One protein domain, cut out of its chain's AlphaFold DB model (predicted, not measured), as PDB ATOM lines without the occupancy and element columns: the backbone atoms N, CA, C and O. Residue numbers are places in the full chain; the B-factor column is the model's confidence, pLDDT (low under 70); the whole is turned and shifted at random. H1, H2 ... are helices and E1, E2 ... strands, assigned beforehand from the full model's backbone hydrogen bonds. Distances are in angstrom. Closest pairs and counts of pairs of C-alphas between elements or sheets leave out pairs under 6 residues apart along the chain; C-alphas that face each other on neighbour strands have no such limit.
ATOM      1  N   ASN A   9     152.389 137.267 221.515       92.50
ATOM      2  CA  ASN A   9     152.923 137.068 222.866       92.50
ATOM      3  C   ASN A   9     154.364 136.546 222.858       92.50
ATOM      4  O   ASN A   9     155.186 137.018 223.639       92.50
ATOM      5  N   GLU A  10     154.698 135.613 221.964       90.69
ATOM      6  CA  GLU A  10     156.082 135.150 221.810       90.69
ATOM      7  C   GLU A  10     157.002 136.287 221.363       90.69
ATOM      8  O   GLU A  10     158.104 136.409 221.898       90.69
ATOM      9  N   ALA A  11     156.550 137.138 220.434       91.25
ATOM     10  CA  ALA A  11     157.326 138.291 219.991       91.25
ATOM     11  C   ALA A  11     157.561 139.270 221.145       91.25
ATOM     12  O   ALA A  11     158.702 139.642 221.394       91.25
ATOM     13  N   LEU A  12     156.519 139.619 221.904       92.94
ATOM     14  CA  LEU A  12     156.630 140.489 223.079       92.94
ATOM     15  C   LEU A  12     157.538 139.891 224.163       92.94
ATOM     16  O   LEU A  12     158.293 140.623 224.796       92.94
ATOM     17  N   SER A  13     157.543 138.563 224.323       91.88
ATOM     18  CA  SER A  13     158.414 137.867 225.280       91.88
ATOM     19  C   SER A  13     159.910 137.976 224.963       91.88
ATOM     20  O   SER A  13     160.733 137.519 225.755       91.88
ATOM     21  N   LEU A  14     160.279 138.500 223.789       90.56
ATOM     22  CA  LEU A  14     161.671 138.780 223.443       90.56
ATOM     23  C   LEU A  14     162.206 140.019 224.165       90.56
ATOM     24  O   LEU A  14     163.413 140.103 224.371       90.56
ATOM     25  N   ALA A  15     161.341 140.959 224.555       93.19
ATOM     26  CA  ALA A  15     161.754 142.133 225.314       93.19
ATOM     27  C   ALA A  15     162.388 141.729 226.655       93.19
ATOM     28  O   ALA A  15     161.917 140.820 227.336       93.19
ATOM     29  N   GLY A  16     163.479 142.399 227.017       90.50
ATOM     30  CA  GLY A  16     164.293 142.107 228.195       90.50
ATOM     31  C   GLY A  16     165.258 140.928 228.034       90.50
ATOM     32  O   GLY A  16     166.025 140.662 228.954       90.50
ATOM     33  N   LYS A  17     165.253 140.215 226.897       91.94
ATOM     34  CA  LYS A  17     166.172 139.092 226.661       91.94
ATOM     35  C   LYS A  17     167.448 139.540 225.961       91.94
ATOM     36  O   LYS A  17     167.424 140.350 225.030       91.94
ATOM     37  N   THR A  18     168.551 138.913 226.355       92.50
ATOM     38  CA  THR A  18     169.862 139.084 225.731       92.50
ATOM     39  C   THR A  18     170.195 137.878 224.862       92.50
ATOM     40  O   THR A  18     169.968 136.728 225.237       92.50
ATOM     41  N   TRP A  19     170.722 138.153 223.678       92.50
ATOM     42  CA  TRP A  19     171.092 137.158 222.680       92.50
ATOM     43  C   TRP A  19     172.504 137.431 222.178       92.50
ATOM     44  O   TRP A  19     172.920 138.590 222.108       92.50
ATOM     45  N   SER A  20     173.227 136.385 221.781       91.94
ATOM     46  CA  SER A  20     174.603 136.521 221.301       91.94
ATOM     47  C   SER A  20     174.929 135.632 220.099       91.94
ATOM     48  O   SER A  20     174.436 134.509 219.971       91.94
ATOM     49  N   ILE A  21     175.787 136.142 219.211       90.19
ATOM     50  CA  ILE A  21     176.476 135.380 218.158       90.19
ATOM     51  C   ILE A  21     177.976 135.620 218.320       90.19
ATOM     52  O   ILE A  21     178.480 136.667 217.910       90.19
ATOM     53  N   GLY A  22     178.693 134.664 218.915       86.81
ATOM     54  CA  GLY A  22     180.096 134.871 219.281       86.81
ATOM     55  C   GLY A  22     180.225 136.088 220.201       86.81
ATOM     56  O   GLY A  22     179.646 136.102 221.284       86.81
ATOM     57  N   GLU A  23     180.925 137.122 219.740       86.75
ATOM     58  CA  GLU A  23     181.123 138.382 220.473       86.75
ATOM     59  C   GLU A  23     180.015 139.434 220.231       86.75
ATOM     60  O   GLU A  23     179.957 140.443 220.934       86.75
ATOM     61  N   ASP A  24     179.114 139.237 219.254       89.19
ATOM     62  CA  ASP A  24     178.007 140.173 218.995       89.19
ATOM     63  C   ASP A  24     176.844 139.895 219.951       89.19
ATOM     64  O   ASP A  24     176.010 139.026 219.695       89.19
ATOM     65  N   VAL A  25     176.793 140.646 221.052       92.19
ATOM     66  CA  VAL A  25     175.722 140.582 222.053       92.19
ATOM     67  C   VAL A  25     174.711 141.704 221.824       92.19
ATOM     68  O   VAL A  25     175.077 142.873 221.660       92.19
ATOM     69  N   ARG A  26     173.422 141.358 221.851       93.75
ATOM     70  CA  ARG A  26     172.303 142.295 221.722       93.75
ATOM     71  C   ARG A  26     171.274 142.038 222.810       93.75
ATOM     72  O   ARG A  26     170.763 140.931 222.942       93.75
ATOM     73  N   GLU A  27     170.948 143.085 223.547       94.12
ATOM     74  CA  GLU A  27     169.850 143.114 224.505       94.12
ATOM     75  C   GLU A  27     168.634 143.730 223.820       94.12
ATOM     76  O   GLU A  27     168.704 144.856 223.320       94.12
ATOM     77  N   ILE A  28     167.535 142.986 223.772       94.62
ATOM     78  CA  ILE A  28     166.267 143.465 223.228       94.62
ATOM     79  C   ILE A  28     165.590 144.275 224.324       94.62
ATOM     80  O   ILE A  28     165.199 143.735 225.351       94.62
ATOM     81  N   THR A  29     165.449 145.575 224.122       94.56
ATOM     82  CA  THR A  29     164.952 146.496 225.149       94.56
ATOM     83  C   THR A  29     163.431 146.574 225.146       94.56
ATOM     84  O   THR A  29     162.808 146.548 226.204       94.56
ATOM     85  N   ARG A  30     162.818 146.631 223.960       94.38
ATOM     86  CA  ARG A  30     161.361 146.668 223.783       94.38
ATOM     87  C   ARG A  30     160.951 146.159 222.406       94.38
ATOM     88  O   ARG A  30     161.729 146.192 221.452       94.38
ATOM     89  N   ILE A  31     159.704 145.712 222.326       95.69
ATOM     90  CA  ILE A  31     159.038 145.282 221.100       95.69
ATOM     91  C   ILE A  31     157.780 146.127 220.934       95.69
ATOM     92  O   ILE A  31     156.975 146.208 221.858       95.69
ATOM     93  N   GLU A  32     157.606 146.740 219.769       95.19
ATOM     94  CA  GLU A  32     156.448 147.587 219.460       95.19
ATOM     95  C   GLU A  32     155.714 147.085 218.212       95.19
ATOM     96  O   GLU A  32     156.246 146.284 217.443       95.19
ATOM     97  N   ASN A  33     154.469 147.534 218.021       94.62
ATOM     98  CA  ASN A  33     153.653 147.254 216.829       94.62
ATOM     99  C   ASN A  33     153.528 145.758 216.474       94.62
ATOM    100  O   ASN A  33     153.433 145.393 215.302       94.62
ATOM    101  N   ALA A  34     153.547 144.882 217.485       93.75
ATOM    102  CA  ALA A  34     153.490 143.441 217.284       93.75
ATOM    103  C   ALA A  34     152.095 142.997 216.814       93.75
ATOM    104  O   ALA A  34     151.108 143.138 217.535       93.75
ATOM    105  N   GLN A  35     152.017 142.428 215.612       94.69
ATOM    106  CA  GLN A  35     150.775 141.972 214.991       94.69
ATOM    107  C   GLN A  35     151.011 140.786 214.056       94.69
ATOM    108  O   GLN A  35     152.094 140.609 213.499       94.69
ATOM    109  N   VAL A  36     149.981 139.969 213.848       92.75
ATOM    110  CA  VAL A  36     150.006 138.918 212.824       92.75
ATOM    111  C   VAL A  36     149.763 139.556 211.456       92.75
ATOM    112  O   VAL A  36     148.854 140.374 211.310       92.75
ATOM    113  N   SER A  37     150.563 139.194 210.453       90.06
ATOM    114  CA  SER A  37     150.397 139.697 209.088       90.06
ATOM    115  C   SER A  37     149.029 139.309 208.525       90.06
ATOM    116  O   SER A  37     148.566 138.173 208.651       90.06
ATOM    117  N   GLN A  38     148.382 140.270 207.866       88.69
ATOM    118  CA  GLN A  38     147.084 140.062 207.224       88.69
ATOM    119  C   GLN A  38     147.190 139.166 205.981       88.69
ATOM    120  O   GLN A  38     146.252 138.433 205.673       88.69
ATOM    121  N   TYR A  39     148.338 139.199 205.297       88.88
ATOM    122  CA  TYR A  39     148.602 138.417 204.084       88.88
ATOM    123  C   TYR A  39     149.142 137.016 204.394       88.88
ATOM    124  O   TYR A  39     148.878 136.075 203.652       88.88
ATOM    125  N   ASP A  40     149.874 136.869 205.503       87.38
ATOM    126  CA  ASP A  40     150.400 135.587 205.974       87.38
ATOM    127  C   ASP A  40     150.188 135.439 207.483       87.38
ATOM    128  O   ASP A  40     150.964 135.938 208.299       87.38
ATOM    129  N   ARG A  41     149.164 134.668 207.859       85.31
ATOM    130  CA  ARG A  41     148.795 134.432 209.264       85.31
ATOM    131  C   ARG A  41     149.862 133.695 210.083       85.31
ATOM    132  O   ARG A  41     149.688 133.538 211.287       85.31
ATOM    133  N   ARG A  42     150.931 133.200 209.452       84.56
ATOM    134  CA  ARG A  42     152.059 132.543 210.130       84.56
ATOM    135  C   ARG A  42     153.192 133.508 210.457       84.56
ATOM    136  O   ARG A  42     154.085 133.139 211.217       84.56
ATOM    137  N   THR A  43     153.160 134.713 209.897       87.75
ATOM    138  CA  THR A  43     154.200 135.718 210.086       87.75
ATOM    139  C   THR A  43     153.749 136.759 211.099       87.75
ATOM    140  O   THR A  43     152.730 137.425 210.918       87.75
ATOM    141  N   VAL A  44     154.543 136.939 212.154       92.44
ATOM    142  CA  VAL A  44     154.394 138.052 213.095       92.44
ATOM    143  C   VAL A  44     155.297 139.194 212.649       92.44
ATOM    144  O   VAL A  44     156.492 139.013 212.415       92.44
ATOM    145  N   MET A  45     154.716 140.379 212.528       93.81
ATOM    146  CA  MET A  45     155.417 141.631 212.281       93.81
ATOM    147  C   MET A  45     155.519 142.390 213.597       93.81
ATOM    148  O   MET A  45     154.542 142.453 214.333       93.81
ATOM    149  N   ALA A  46     156.688 142.943 213.901       95.44
ATOM    150  CA  ALA A  46     156.901 143.819 215.047       95.44
ATOM    151  C   ALA A  46     158.156 144.667 214.819       95.44
ATOM    152  O   ALA A  46     159.004 144.314 213.994       95.44
ATOM    153  N   ASP A  47     158.297 145.732 215.592       96.12
ATOM    154  CA  ASP A  47     159.485 146.572 215.645       96.12
ATOM    155  C   ASP A  47     160.340 146.176 216.848       96.12
ATOM    156  O   ASP A  47     159.896 146.232 217.994       96.12
ATOM    157  N   VAL A  48     161.574 145.745 216.584       96.12
ATOM    158  CA  VAL A  48     162.518 145.277 217.601       96.12
ATOM    159  C   VAL A  48     163.514 146.377 217.921       96.12
ATOM    160  O   VAL A  48     164.375 146.711 217.097       96.12
ATOM    161  N   TYR A  49     163.449 146.897 219.139       95.94
ATOM    162  CA  TYR A  49     164.473 147.781 219.672       95.94
ATOM    163  C   TYR A  49     165.483 146.965 220.463       95.94
ATOM    164  O   TYR A  49     165.139 146.065 221.231       95.94
ATOM    165  N   TRP A  50     166.753 147.267 220.239       95.19
ATOM    166  CA  TRP A  50     167.845 146.578 220.896       95.19
ATOM    167  C   TRP A  50     169.033 147.509 221.101       95.19
ATOM    168  O   TRP A  50     169.192 148.528 220.415       95.19
ATOM    169  N   ARG A  51     169.897 147.131 222.040       94.25
ATOM    170  CA  ARG A  51     171.180 147.778 222.321       94.25
ATOM    171  C   ARG A  51     172.289 146.744 222.438       94.25
ATOM    172  O   ARG A  51     172.031 145.570 222.686       94.25
ATOM    173  N   LYS A  52     173.534 147.184 222.273       92.94
ATOM    174  CA  LYS A  52     174.685 146.407 222.751       92.94
ATOM    175  C   LYS A  52     174.814 146.582 224.272       92.94
ATOM    176  O   LYS A  52     174.422 147.646 224.761       92.94
ATOM    177  N   PRO A  53     175.370 145.609 225.013       88.62
ATOM    178  CA  PRO A  53     175.638 145.760 226.442       88.62
ATOM    179  C   PRO A  53     176.418 147.046 226.740       88.62
ATOM    180  O   PRO A  53     177.406 147.344 226.070       88.62
ATOM    181  N   GLY A  54     175.937 147.843 227.697       86.50
ATOM    182  CA  GLY A  54     176.527 149.143 228.053       86.50
ATOM    183  C   GLY A  54     176.352 150.258 227.006       86.50
ATOM    184  O   GLY A  54     176.779 151.387 227.233       86.50
ATOM    185  N   GLY A  55     175.719 149.967 225.867       90.75
ATOM    186  CA  GLY A  55     175.447 150.922 224.798       90.75
ATOM    187  C   GLY A  55     174.075 151.588 224.903       90.75
ATOM    188  O   GLY A  55     173.227 151.233 225.722       90.75
ATOM    189  N   LYS A  56     173.832 152.556 224.014       91.62
ATOM    190  CA  LYS A  56     172.509 153.173 223.838       91.62
ATOM    191  C   LYS A  56     171.625 152.308 222.933       91.62
ATOM    192  O   LYS A  56     172.124 151.643 222.024       91.62
ATOM    193  N   GLU A  57     170.316 152.341 223.178       92.88
ATOM    194  CA  GLU A  57     169.312 151.765 222.276       92.88
ATOM    195  C   GLU A  57     169.431 152.383 220.881       92.88
ATOM    196  O   GLU A  57     169.706 153.578 220.722       92.88
ATOM    197  N   ARG A  58     169.234 151.558 219.852       89.88
ATOM    198  CA  ARG A  58     169.179 152.054 218.479       89.88
ATOM    199  C   ARG A  58     167.940 152.919 218.276       89.88
ATOM    200  O   ARG A  58     166.828 152.485 218.532       89.88
ATOM    201  N   ILE A  59     168.149 154.099 217.695       89.19
ATOM    202  CA  ILE A  59     167.073 155.045 217.355       89.19
ATOM    203  C   ILE A  59     166.074 154.424 216.371       89.19
ATOM    204  O   ILE A  59     164.873 154.642 216.482       89.19
ATOM    205  N   LYS A  60     166.577 153.667 215.389       92.25
ATOM    206  CA  LYS A  60     165.737 152.973 214.411       92.25
ATOM    207  C   LYS A  60     165.521 151.527 214.859       92.25
ATOM    208  O   LYS A  60     166.530 150.819 215.000       92.25
ATOM    209  N   PRO A  61     164.265 151.080 215.035       94.44
ATOM    210  CA  PRO A  61     163.986 149.680 215.307       94.44
ATOM    211  C   PRO A  61     164.371 148.809 214.110       94.44
ATOM    212  O   PRO A  61     164.495 149.268 212.972       94.44
ATOM    213  N   THR A  62     164.592 147.529 214.382       94.75
ATOM    214  CA  THR A  62     164.787 146.507 213.353       94.75
ATOM    215  C   THR A  62     163.483 145.732 213.184       94.75
ATOM    216  O   THR A  62     162.960 145.254 214.188       94.75
ATOM    217  N   PRO A  63     162.963 145.540 211.963       94.56
ATOM    218  CA  PRO A  63     161.788 144.701 211.756       94.56
ATOM    219  C   PRO A  63     162.022 143.287 212.290       94.56
ATOM    220  O   PRO A  63     163.086 142.705 212.053       94.56
ATOM    221  N   LEU A  64     161.029 142.712 212.969       93.00
ATOM    222  CA  LEU A  64     161.121 141.380 213.567       93.00
ATOM    223  C   LEU A  64     161.515 140.325 212.538       93.00
ATOM    224  O   LEU A  64     162.355 139.493 212.835       93.00
ATOM    225  N   THR A  65     161.004 140.395 211.311       90.44
ATOM    226  CA  THR A  65     161.355 139.473 210.216       90.44
ATOM    227  C   THR A  65     162.840 139.518 209.837       90.44
ATOM    228  O   THR A  65     163.450 138.496 209.521       90.44
ATOM    229  N   THR A  66     163.465 140.694 209.895       91.69
ATOM    230  CA  THR A  66     164.912 140.839 209.702       91.69
ATOM    231  C   THR A  66     165.668 140.381 210.945       91.69
ATOM    232  O   THR A  66     166.673 139.676 210.848       91.69
ATOM    233  N   PHE A  67     165.175 140.751 212.126       91.00
ATOM    234  CA  PHE A  67     165.809 140.417 213.394       91.00
ATOM    235  C   PHE A  67     165.771 138.910 213.685       91.00
ATOM    236  O   PHE A  67     166.741 138.371 214.207       91.00
ATOM    237  N   THR A  68     164.726 138.192 213.267       89.19
ATOM    238  CA  THR A  68     164.611 136.732 213.401       89.19
ATOM    239  C   THR A  68     165.657 135.992 212.578       89.19
ATOM    240  O   THR A  68     166.172 134.974 213.027       89.19
ATOM    241  N   THR A  69     166.056 136.527 211.419       90.44
ATOM    242  CA  THR A  69     167.181 135.976 210.639       90.44
ATOM    243  C   THR A  69     168.483 136.001 211.444       90.44
ATOM    244  O   THR A  69     169.290 135.075 211.354       90.44
ATOM    245  N   TRP A  70     168.676 137.039 212.262       90.38
ATOM    246  CA  TRP A  70     169.789 137.118 213.205       90.38
ATOM    247  C   TRP A  70     169.554 136.213 214.430       90.38
ATOM    248  O   TRP A  70     170.424 135.408 214.743       90.38
ATOM    249  N   LEU A  71     168.367 136.238 215.054       89.31
ATOM    250  CA  LEU A  71     168.027 135.391 216.213       89.31
ATOM    251  C   LEU A  71     168.166 133.893 215.937       89.31
ATOM    252  O   LEU A  71     168.566 133.147 216.819       89.31
ATOM    253  N   ASN A  72     167.854 133.434 214.726       89.25
ATOM    254  CA  ASN A  72     167.996 132.026 214.346       89.25
ATOM    255  C   ASN A  72     169.460 131.558 214.311       89.25
ATOM    256  O   ASN A  72     169.713 130.356 214.307       89.25
ATOM    257  N   LYS A  73     170.415 132.494 214.267       87.06
ATOM    258  CA  LYS A  73     171.856 132.233 214.382       87.06
ATOM    259  C   LYS A  73     172.391 132.528 215.786       87.06
ATOM    260  O   LYS A  73     173.503 132.119 216.099       87.06
ATOM    261  N   ALA A  74     171.625 133.265 216.588       86.44
ATOM    262  CA  ALA A  74     171.978 133.650 217.940       86.44
ATOM    263  C   ALA A  74     171.572 132.583 218.949       86.44
ATOM    264  O   ALA A  74     170.562 131.895 218.793       86.44
ATOM    265  N   ASN A  75     172.355 132.497 220.015       82.69
ATOM    266  CA  ASN A  75     172.006 131.720 221.188       82.69
ATOM    267  C   ASN A  75     171.442 132.667 222.252       82.69
ATOM    268  O   ASN A  75     171.954 133.786 222.401       82.69
ATOM    269  N   PRO A  76     170.395 132.258 222.985       76.38
ATOM    270  CA  PRO A  76     169.967 133.009 224.152       76.38
ATOM    271  C   PRO A  76     171.130 133.021 225.147       76.38
ATOM    272  O   PRO A  76     171.708 131.977 225.447       76.38
ATOM    273  N   SER A  77     171.525 134.207 225.599       66.12
ATOM    274  CA  SER A  77     172.547 134.332 226.636       66.12
ATOM    275  C   SER A  77     171.866 134.074 227.984       66.12
ATOM    276  O   SER A  77     170.898 134.767 228.298       66.12
TER     277      SER A  77
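AT A GLANCE: This is residues 9 to 77 of the 78 residues of an uncharacterized protein of Vibrio alginolyticus (UniProt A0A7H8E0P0). A long, strongly twisted hairpin of E2 and E3 makes most of the length of the domain, and the short strand E1 folds back along the beginning of E2 to complete a three-stranded sheet. The short helix H2 packs beside E3, close to the sheet's own level, while the small helix H1 packs on the sheet at E2, near Ile 31. The printed part has 69 residues, with two named helices and three named strands in the order H1, E1, E2, E3, H2; the sheet runs E1, E2, E3, antiparallel throughout, and the class is mixed, helices and strands. The whole is compact, with a radius of gyration of the C-alphas of 11.9 A, yet elongated in outline, spanning 37 by 23 by 18 A.

IN THESE COORDINATES: E2, residues 24 to 36, is the longest strand, 28.7 A from C-alpha 24 at (178.007, 140.173, 218.995) to C-alpha 36, and it bends by 79 degrees at residue 33. E3, residues 44 to 51, measures 21.5 A. E1, residues 18 to 21, measures 10.7 A. H2, residues 64 to 71, ends at C-alpha 71 at (168.027, 135.391, 216.213) and is 9.5 A long. H1, residues 9 to 12, begins at C-alpha 9 at (152.923, 137.068, 222.866).

HOW THE PARTS SIT: E1, E2 and E3 form a meander, each strand the antiparallel neighbour of the one before. The pairing is staggered: E2 pairs with E1 over residues 24 to 27 and with E3 over residues 27 to 36. In the hairpin E2 and E3, directions 149 degrees apart, N 29 and O 49 are 2.9 A apart and N 45 and O 35 2.8 A, within hydrogen-bond range. In the hairpin E1 and E2, at 118 degrees, N 26 and O 19 are within range at 2.8 A. The edge strands E1 and E3 are apart. H2 is on the sheet, but only just at the sheet's level, with a height of 3.9 A; its closest C-alphas to E3 are those of Ala 46 and Leu 64, 5.1 A. H1 is on the sheet at a height of 8.2 A, over none of the strands, but only just: two of its C-alphas fall on E2 and two on E3. The closest C-alphas of H1 and E2 are those of Leu 12 and Ile 31, 5.7 A. H1 and H2 are only just apart, at 8.1 A. In H2, 2 of 4 O i to N i+4 pairs are within hydrogen-bond range; H1 is too short for such a pair.

THE WHOLE: The two C-alphas farthest apart, those of Tyr 39 and Gly 54, are 38.3 A apart. The printed part has no cut. The link from E3 to H2, 12 residues, is long; its residues 62 to 63 pair with residues 47 to 48 of E3, and residues 75 to 76 pair with residues 19 to 20 of E1, both antiparallel. Mean pLDDT of the printed part is 90.9, and residue 77 alone is under 70.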